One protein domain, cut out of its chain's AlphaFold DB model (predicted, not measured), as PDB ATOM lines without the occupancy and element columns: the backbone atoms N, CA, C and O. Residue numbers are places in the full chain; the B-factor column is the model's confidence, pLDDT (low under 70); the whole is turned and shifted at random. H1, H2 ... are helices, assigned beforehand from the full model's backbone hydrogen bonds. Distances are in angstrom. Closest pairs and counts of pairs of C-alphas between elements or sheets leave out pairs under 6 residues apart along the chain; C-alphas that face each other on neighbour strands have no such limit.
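What this domain is: This is residues 215 to 282 of the 288 residues of an uncharacterized protein of Gilliamella apicola SCGC AB-598-I20 (UniProt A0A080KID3). Helices H1, H2, H3 and H5 form a small ring, with H1 its long side, and H4 packs on H3 outside it. The printed part has 68 residues with helices H1 to H5 in order: all helix. It is compact, radius of gyration of the C-alphas 11.9 A, spanning 38 by 25 by 19 A.

Where its parts are: Find C-alpha 215 at (26.385, -38.610, 8.093); H1 runs 25.5 A to residue 232. H2 is residues 234 to 238, H3 240 to 244, H4 256 to 263. H5, residues 273 to 280, ends at C-alpha (13.470, -40.444, 12.020).

How they stand to each other: Residues 225 to 229 of H1 alone touch H2, closest at C-alphas 228 and 237, 5.5 A. Its residues 221 to 225 alone touch H5, opposite ways at a steep tilt of 60 degrees, closest at C-alphas 221 and 280, 5.4 A. H3 touches H4, and H5 closest at C-alphas 241 and 273, 3.8 A. In each helix every O i to N i+4 pair is within hydrogen-bond range.

The domain as a whole: The link H3 to H4 is long, and its residues 246 to 253 have pLDDT under 70.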
ATOM      1  N   LYS A 215      26.766 -38.623   9.507       76.62
ATOM      2  CA  LYS A 215      26.385 -38.610   8.093       76.62
ATOM      3  C   LYS A 215      25.763 -39.937   7.644       76.62
ATOM      4  O   LYS A 215      24.747 -39.912   6.952       76.62
ATOM      5  N   SER A 216      26.335 -41.080   8.033       78.81
ATOM      6  CA  SER A 216      25.795 -42.400   7.676       78.81
ATOM      7  C   SER A 216      24.503 -42.714   8.433       78.81
ATOM      8  O   SER A 216      23.556 -43.202   7.819       78.81
ATOM      9  N   LEU A 217      24.417 -42.348   9.716       82.38
ATOM     10  CA  LEU A 217      23.185 -42.476  10.505       82.38
ATOM     11  C   LEU A 217      22.044 -41.623   9.928       82.38
ATOM     12  O   LEU A 217      20.931 -42.116   9.757       82.38
ATOM     13  N   ASN A 218      22.326 -40.375   9.543       86.75
ATOM     14  CA  ASN A 218      21.331 -39.502   8.917       86.75
ATOM     15  C   ASN A 218      20.882 -40.026   7.545       86.75
ATOM     16  O   ASN A 218      19.697 -39.953   7.227       86.75
ATOM     17  N   ALA A 219      21.792 -40.592   6.743       88.00
ATOM     18  CA  ALA A 219      21.438 -41.203   5.461       88.00
ATOM     19  C   ALA A 219      20.521 -42.428   5.641       88.00
ATOM     20  O   ALA A 219      19.511 -42.545   4.945       88.00
ATOM     21  N   GLN A 220      20.822 -43.301   6.609       89.38
ATOM     22  CA  GLN A 220      19.970 -44.444   6.961       89.38
ATOM     23  C   GLN A 220      18.591 -43.985   7.441       89.38
ATOM     24  O   GLN A 220      17.572 -44.481   6.965       89.38
ATOM     25  N   ALA A 221      18.541 -42.994   8.330       92.62
ATOM     26  CA  ALA A 221      17.287 -42.452   8.834       92.62
ATOM     27  C   ALA A 221      16.450 -41.773   7.730       92.62
ATOM     28  O   ALA A 221      15.232 -41.966   7.685       92.62
ATOM     29  N   LYS A 222      17.091 -41.056   6.788       93.75
ATOM     30  CA  LYS A 222      16.430 -40.484   5.598       93.75
ATOM     31  C   LYS A 222      15.846 -41.581   4.713       93.75
ATOM     32  O   LYS A 222      14.686 -41.483   4.322       93.75
ATOM     33  N   PHE A 223      16.592 -42.658   4.479       94.25
ATOM     34  CA  PHE A 223      16.112 -43.810   3.717       94.25
ATOM     35  C   PHE A 223      14.916 -44.500   4.390       94.25
ATOM     36  O   PHE A 223      13.898 -44.739   3.741       94.25
ATOM     37  N   ILE A 224      14.977 -44.742   5.704       94.56
ATOM     38  CA  ILE A 224      13.865 -45.324   6.472       94.56
ATOM     39  C   ILE A 224      12.617 -44.430   6.382       94.56
ATOM     40  O   ILE A 224      11.528 -44.922   6.078       94.56
ATOM     41  N   LYS A 225      12.756 -43.112   6.591       94.62
ATOM     42  CA  LYS A 225      11.629 -42.168   6.503       94.62
ATOM     43  C   LYS A 225      11.041 -42.107   5.090       94.62
ATOM     44  O   LYS A 225       9.817 -42.030   4.949       94.62
ATOM     45  N   ALA A 226      11.881 -42.190   4.057       94.00
ATOM     46  CA  ALA A 226      11.450 -42.242   2.663       94.00
ATOM     47  C   ALA A 226      10.656 -43.519   2.361       94.00
ATOM     48  O   ALA A 226       9.574 -43.433   1.789       94.00
ATOM     49  N   LEU A 227      11.115 -44.690   2.820       95.12
ATOM     50  CA  LEU A 227      10.387 -45.951   2.645       95.12
ATOM     51  C   LEU A 227       9.021 -45.934   3.333       95.12
ATOM     52  O   LEU A 227       8.033 -46.387   2.753       95.12
ATOM     53  N   ILE A 228       8.943 -45.396   4.553       94.88
ATOM     54  CA  ILE A 228       7.664 -45.281   5.264       94.88
ATOM     55  C   ILE A 228       6.734 -44.318   4.517       94.88
ATOM     56  O   ILE A 228       5.567 -44.640   4.307       94.88
ATOM     57  N   THR A 229       7.254 -43.177   4.059       94.31
ATOM     58  CA  THR A 229       6.492 -42.205   3.264       94.31
ATOM     59  C   THR A 229       5.988 -42.814   1.955       94.31
ATOM     60  O   THR A 229       4.818 -42.646   1.629       94.31
ATOM     61  N   ALA A 230       6.822 -43.578   1.247       94.25
ATOM     62  CA  ALA A 230       6.469 -44.215  -0.020       94.25
ATOM     63  C   ALA A 230       5.382 -45.292   0.134       94.25
ATOM     64  O   ALA A 230       4.511 -45.413  -0.720       94.25
ATOM     65  N   ASN A 231       5.415 -46.067   1.222       93.88
ATOM     66  CA  ASN A 231       4.487 -47.186   1.422       93.88
ATOM     67  C   ASN A 231       3.209 -46.804   2.185       93.88
ATOM     68  O   ASN A 231       2.180 -47.453   2.014       93.88
ATOM     69  N   TYR A 232       3.263 -45.786   3.048       93.31
ATOM     70  CA  TYR A 232       2.169 -45.456   3.972       93.31
ATOM     71  C   TYR A 232       1.792 -43.968   3.997       93.31
ATOM     72  O   TYR A 232       0.817 -43.596   4.654       93.31
ATOM     73  N   GLY A 233       2.534 -43.117   3.289       92.00
ATOM     74  CA  GLY A 233       2.333 -41.673   3.246       92.00
ATOM     75  C   GLY A 233       3.063 -40.906   4.351       92.00
ATOM     76  O   GLY A 233       3.386 -41.428   5.423       92.00
ATOM     77  N   ILE A 234       3.290 -39.614   4.100       91.69
ATOM     78  CA  ILE A 234       4.046 -38.721   4.993       91.69
ATOM     79  C   ILE A 234       3.398 -38.575   6.380       91.69
ATOM     80  O   ILE A 234       4.090 -38.472   7.391       91.69
ATOM     81  N   GLY A 235       2.063 -38.646   6.455       90.19
ATOM     82  CA  GLY A 235       1.324 -38.590   7.719       90.19
ATOM     83  C   GLY A 235       1.629 -39.772   8.643       90.19
ATOM     84  O   GLY A 235       1.733 -39.587   9.857       90.19
ATOM     85  N   VAL A 236       1.840 -40.967   8.076       90.81
ATOM     86  CA  VAL A 236       2.266 -42.157   8.827       90.81
ATOM     87  C   VAL A 236       3.735 -42.044   9.220       90.81
ATOM     88  O   VAL A 236       4.068 -42.349  10.360       90.81
ATOM     89  N   ALA A 237       4.602 -41.539   8.339       91.06
ATOM     90  CA  ALA A 237       6.014 -41.316   8.663       91.06
ATOM     91  C   ALA A 237       6.204 -40.329   9.830       91.06
ATOM     92  O   ALA A 237       7.011 -40.573  10.725       91.06
ATOM     93  N   ASN A 238       5.418 -39.249   9.872       90.69
ATOM     94  CA  ASN A 238       5.466 -38.268  10.961       90.69
ATOM     95  C   ASN A 238       4.830 -38.782  12.267       90.69
ATOM     96  O   ASN A 238       5.181 -38.313  13.345       90.69
ATOM     97  N   ASN A 239       3.953 -39.787  12.188       90.94
ATOM     98  CA  ASN A 239       3.280 -40.414  13.331       90.94
ATOM     99  C   ASN A 239       3.635 -41.905  13.455       90.94
ATOM    100  O   ASN A 239       2.784 -42.734  13.787       90.94
ATOM    101  N   VAL A 240       4.891 -42.260  13.162       92.12
ATOM    102  CA  VAL A 240       5.318 -43.660  12.989       92.12
ATOM    103  C   VAL A 240       5.047 -44.521  14.220       92.12
ATOM    104  O   VAL A 240       4.635 -45.669  14.086       92.12
ATOM    105  N   ARG A 241       5.193 -43.943  15.419       90.88
ATOM    106  CA  ARG A 241       4.997 -44.644  16.689       90.88
ATOM    107  C   ARG A 241       3.608 -45.271  16.785       90.88
ATOM    108  O   ARG A 241       3.487 -46.476  16.962       90.88
ATOM    109  N   TRP A 242       2.576 -44.469  16.539       87.88
ATOM    110  CA  TRP A 242       1.173 -44.887  16.570       87.88
ATOM    111  C   TRP A 242       0.789 -45.880  15.466       87.88
ATOM    112  O   TRP A 242      -0.282 -46.475  15.513       87.88
ATOM    113  N   ASN A 243       1.639 -46.042  14.449       89.25
ATOM    114  CA  ASN A 243       1.430 -46.979  13.347       89.25
ATOM    115  C   ASN A 243       2.219 -48.287  13.520       89.25
ATOM    116  O   ASN A 243       2.002 -49.224  12.747       89.25
ATOM    117  N   ILE A 244       3.105 -48.353  14.517       91.19
ATOM    118  CA  ILE A 244       3.893 -49.531  14.892       91.19
ATOM    119  C   ILE A 244       3.407 -50.129  16.213       91.19
ATOM    120  O   ILE A 244       3.418 -51.347  16.348       91.19
ATOM    121  N   ASP A 245       2.993 -49.323  17.186       84.62
ATOM    122  CA  ASP A 245       2.582 -49.828  18.497       84.62
ATOM    123  C   ASP A 245       1.162 -50.438  18.449       84.62
ATOM    124  O   ASP A 245       0.333 -50.085  17.610       84.62
ATOM    125  N   THR A 246       0.900 -51.419  19.319       65.38
ATOM    126  CA  THR A 246      -0.387 -52.140  19.420       65.38
ATOM    127  C   THR A 246      -1.428 -51.430  20.276       65.38
ATOM    128  O   THR A 246      -2.604 -51.768  20.193       65.38
ATOM    129  N   GLU A 247      -1.013 -50.474  21.106       58.34
ATOM    130  CA  GLU A 247      -1.861 -49.840  22.113       58.34
ATOM    131  C   GLU A 247      -1.971 -48.338  21.851       58.34
ATOM    132  O   GLU A 247      -1.237 -47.522  22.410       58.34
ATOM    133  N   ASN A 248      -2.924 -47.960  21.000       54.12
ATOM    134  CA  ASN A 248      -3.420 -46.591  20.988       54.12
ATOM    135  C   ASN A 248      -4.506 -46.487  22.055       54.12
ATOM    136  O   ASN A 248      -5.589 -47.059  21.918       54.12
ATOM    137  N   SER A 249      -4.219 -45.742  23.121       50.88
ATOM    138  CA  SER A 249      -5.198 -45.330  24.126       50.88
ATOM    139  C   SER A 249      -6.510 -44.907  23.445       50.88
ATOM    140  O   SER A 249      -6.545 -43.902  22.735       50.88
ATOM    141  N   ASN A 250      -7.561 -45.705  23.674       51.50
ATOM    142  CA  ASN A 250      -8.963 -45.581  23.238       51.50
ATOM    143  C   ASN A 250      -9.422 -46.241  21.924       51.50
ATOM    144  O   ASN A 250     -10.616 -46.157  21.632       51.50
ATOM    145  N   LYS A 251      -8.582 -46.954  21.161       53.22
ATOM    146  CA  LYS A 251      -9.064 -47.762  20.020       53.22
ATOM    147  C   LYS A 251      -8.249 -49.044  19.891       53.22
ATOM    148  O   LYS A 251      -7.041 -48.971  19.708       53.22
ATOM    149  N   ASN A 252      -8.914 -50.203  19.936       57.28
ATOM    150  CA  ASN A 252      -8.358 -51.533  19.620       57.28
ATOM    151  C   ASN A 252      -7.973 -51.651  18.124       57.28
ATOM    152  O   ASN A 252      -8.357 -52.595  17.438       57.28
ATOM    153  N   GLU A 253      -7.272 -50.658  17.585       66.38
ATOM    154  CA  GLU A 253      -6.829 -50.586  16.200       66.38
ATOM    155  C   GLU A 253      -5.331 -50.888  16.152       66.38
ATOM    156  O   GLU A 253      -4.514 -50.175  16.733       66.38
ATOM    157  N   ILE A 254      -4.968 -51.961  15.447       74.44
ATOM    158  CA  ILE A 254      -3.570 -52.306  15.186       74.44
ATOM    159  C   ILE A 254      -3.009 -51.298  14.178       74.44
ATOM    160  O   ILE A 254      -3.592 -51.085  13.113       74.44
ATOM    161  N   GLY A 255      -1.860 -50.698  14.493       83.12
ATOM    162  CA  GLY A 255      -1.177 -49.769  13.596       83.12
ATOM    163  C   GLY A 255      -0.853 -50.384  12.226       83.12
ATOM    164  O   GLY A 255      -0.477 -51.555  12.118       83.12
ATOM    165  N   LYS A 256      -0.966 -49.578  11.160       88.00
ATOM    166  CA  LYS A 256      -0.842 -50.032   9.760       88.00
ATOM    167  C   LYS A 256       0.477 -50.752   9.460       88.00
ATOM    168  O   LYS A 256       0.481 -51.754   8.747       88.00
ATOM    169  N   ILE A 257       1.592 -50.258  10.002       91.75
ATOM    170  CA  ILE A 257       2.919 -50.851   9.778       91.75
ATOM    171  C   ILE A 257       2.996 -52.200  10.493       91.75
ATOM    172  O   ILE A 257       3.418 -53.188   9.894       91.75
ATOM    173  N   ARG A 258       2.527 -52.275  11.744       91.06
ATOM    174  CA  ARG A 258       2.504 -53.537  12.493       91.06
ATOM    175  C   ARG A 258       1.644 -54.592  11.817       91.06
ATOM    176  O   ARG A 258       2.104 -55.722  11.662       91.06
ATOM    177  N   GLN A 259       0.444 -54.223  11.375       90.06
ATOM    178  CA  GLN A 259      -0.433 -55.133  10.646       90.06
ATOM    179  C   GLN A 259       0.276 -55.684   9.401       90.06
ATOM    180  O   GLN A 259       0.289 -56.894   9.180       90.06
ATOM    181  N   HIS A 260       0.945 -54.826   8.624       91.81
ATOM    182  CA  HIS A 260       1.653 -55.260   7.423       91.81
ATOM    183  C   HIS A 260       2.811 -56.222   7.748       91.81
ATOM    184  O   HIS A 260       2.904 -57.291   7.147       91.81
ATOM    185  N   PHE A 261       3.639 -55.924   8.755       92.12
ATOM    186  CA  PHE A 261       4.713 -56.828   9.186       92.12
ATOM    187  C   PHE A 261       4.174 -58.172   9.695       92.12
ATOM    188  O   PHE A 261       4.724 -59.218   9.355       92.12
ATOM    189  N   GLN A 262       3.068 -58.174  10.443       90.50
ATOM    190  CA  GLN A 262       2.415 -59.403  10.905       90.50
ATOM    191  C   GLN A 262       1.919 -60.264   9.738       90.50
ATOM    192  O   GLN A 262       2.207 -61.458   9.712       90.50
ATOM    193  N   THR A 263       1.268 -59.670   8.729       92.19
ATOM    194  CA  THR A 263       0.805 -60.417   7.539       92.19
ATOM    195  C   THR A 263       1.942 -61.036   6.721       92.19
ATOM    196  O   THR A 263       1.714 -61.973   5.961       92.19
ATOM    197  N   LYS A 264       3.173 -60.538   6.884       92.50
ATOM    198  CA  LYS A 264       4.385 -61.069   6.245       92.50
ATOM    199  C   LYS A 264       5.187 -62.017   7.146       92.50
ATOM    200  O   LYS A 264       6.260 -62.449   6.745       92.50
ATOM    201  N   GLY A 265       4.702 -62.329   8.351       90.12
ATOM    202  CA  GLY A 265       5.420 -63.166   9.318       90.12
ATOM    203  C   GLY A 265       6.609 -62.472   9.996       90.12
ATOM    204  O   GLY A 265       7.423 -63.132  10.632       90.12
ATOM    205  N   LEU A 266       6.714 -61.144   9.890       90.56
ATOM    206  CA  LEU A 266       7.830 -60.335  10.398       90.56
ATOM    207  C   LEU A 266       7.477 -59.557  11.678       90.56
ATOM    208  O   LEU A 266       8.217 -58.673  12.102       90.56
ATOM    209  N   GLY A 267       6.343 -59.858  12.314       82.69
ATOM    210  CA  GLY A 267       5.860 -59.106  13.478       82.69
ATOM    211  C   GLY A 267       6.827 -59.089  14.672       82.69
ATOM    212  O   GLY A 267       6.863 -58.099  15.398       82.69
ATOM    213  N   ASN A 268       7.628 -60.145  14.848       84.25
ATOM    214  CA  ASN A 268       8.551 -60.295  15.981       84.25
ATOM    215  C   ASN A 268       9.888 -59.566  15.796       84.25
ATOM    216  O   ASN A 268      10.604 -59.368  16.771       84.25
ATOM    217  N   ILE A 269      10.234 -59.182  14.563       88.12
ATOM    218  CA  ILE A 269      11.480 -58.458  14.261       88.12
ATOM    219  C   ILE A 269      11.264 -56.949  14.118       88.12
ATOM    220  O   ILE A 269      12.228 -56.202  13.976       88.12
ATOM    221  N   LEU A 270      10.005 -56.496  14.113       89.19
ATOM    222  CA  LEU A 270       9.668 -55.084  14.006       89.19
ATOM    223  C   LEU A 270      10.046 -54.373  15.322       89.19
ATOM    224  O   LEU A 270       9.491 -54.732  16.365       89.19
ATOM    225  N   PRO A 271      10.937 -53.363  15.292       91.44
ATOM    226  CA  PRO A 271      11.254 -52.568  16.475       91.44
ATOM    227  C   PRO A 271      10.013 -51.856  17.019       91.44
ATOM    228  O   PRO A 271       9.049 -51.627  16.286       91.44
ATOM    229  N   ASP A 272      10.037 -51.462  18.291       90.62
ATOM    230  CA  ASP A 272       8.944 -50.681  18.868       90.62
ATOM    231  C   ASP A 272       8.827 -49.285  18.221       90.62
ATOM    232  O   ASP A 272       9.778 -48.731  17.649       90.62
ATOM    233  N   GLY A 273       7.639 -48.690  18.313       89.94
ATOM    234  CA  GLY A 273       7.343 -47.421  17.669       89.94
ATOM    235  C   GLY A 273       8.158 -46.250  18.218       89.94
ATOM    236  O   GLY A 273       8.441 -45.305  17.477       89.94
ATOM    237  N   LYS A 274       8.575 -46.292  19.491       92.06
ATOM    238  CA  LYS A 274       9.419 -45.259  20.115       92.06
ATOM    239  C   LYS A 274      10.833 -45.297  19.533       92.06
ATOM    240  O   LYS A 274      11.401 -44.239  19.255       92.06
ATOM    241  N   THR A 275      11.370 -46.490  19.311       92.62
ATOM    242  CA  THR A 275      12.674 -46.731  18.698       92.62
ATOM    243  C   THR A 275      12.709 -46.163  17.282       92.62
ATOM    244  O   THR A 275      13.528 -45.288  16.996       92.62
ATOM    245  N   VAL A 276      11.754 -46.543  16.426       91.94
ATOM    246  CA  VAL A 276      11.702 -46.039  15.041       91.94
ATOM    247  C   VAL A 276      11.435 -44.533  14.994       91.94
ATOM    248  O   VAL A 276      12.051 -43.823  14.201       91.94
ATOM    249  N   HIS A 277      10.570 -44.007  15.869       93.00
ATOM    250  CA  HIS A 277      10.334 -42.564  15.968       93.00
ATOM    251  C   HIS A 277      11.620 -41.794  16.289       93.00
ATOM    252  O   HIS A 277      11.909 -40.785  15.649       93.00
ATOM    253  N   ASN A 278      12.425 -42.281  17.235       92.56
ATOM    254  CA  ASN A 278      13.691 -41.642  17.579       92.56
ATOM    255  C   ASN A 278      14.701 -41.649  16.428       92.56
ATOM    256  O   ASN A 278      15.475 -40.698  16.332       92.56
ATOM    257  N   TRP A 279      14.676 -42.657  15.551       93.06
ATOM    258  CA  TRP A 279      15.534 -42.688  14.366       93.06
ATOM    259  C   TRP A 279      15.196 -41.574  13.372       93.06
ATOM    260  O   TRP A 279      16.106 -40.974  12.812       93.06
ATOM    261  N   ILE A 280      13.909 -41.276  13.158       92.50
ATOM    262  CA  ILE A 280      13.470 -40.444  12.020       92.50
ATOM    263  C   ILE A 280      12.894 -39.067  12.388       92.50
ATOM    264  O   ILE A 280      12.630 -38.268  11.487       92.50
ATOM    265  N   LYS A 281      12.671 -38.762  13.676       89.50
ATOM    266  CA  LYS A 281      11.954 -37.541  14.113       89.50
ATOM    267  C   LYS A 281      12.575 -36.223  13.637       89.50
ATOM    268  O   LYS A 281      11.835 -35.297  13.342       89.50
ATOM    269  N   ASN A 282      13.900 -36.164  13.513       87.88
ATOM    270  CA  ASN A 282      14.640 -34.956  13.122       87.88
ATOM    271  C   ASN A 282      15.082 -34.975  11.650       87.88
ATOM    272  O   ASN A 282      15.956 -34.206  11.261       87.88
TER     273      ASN A 282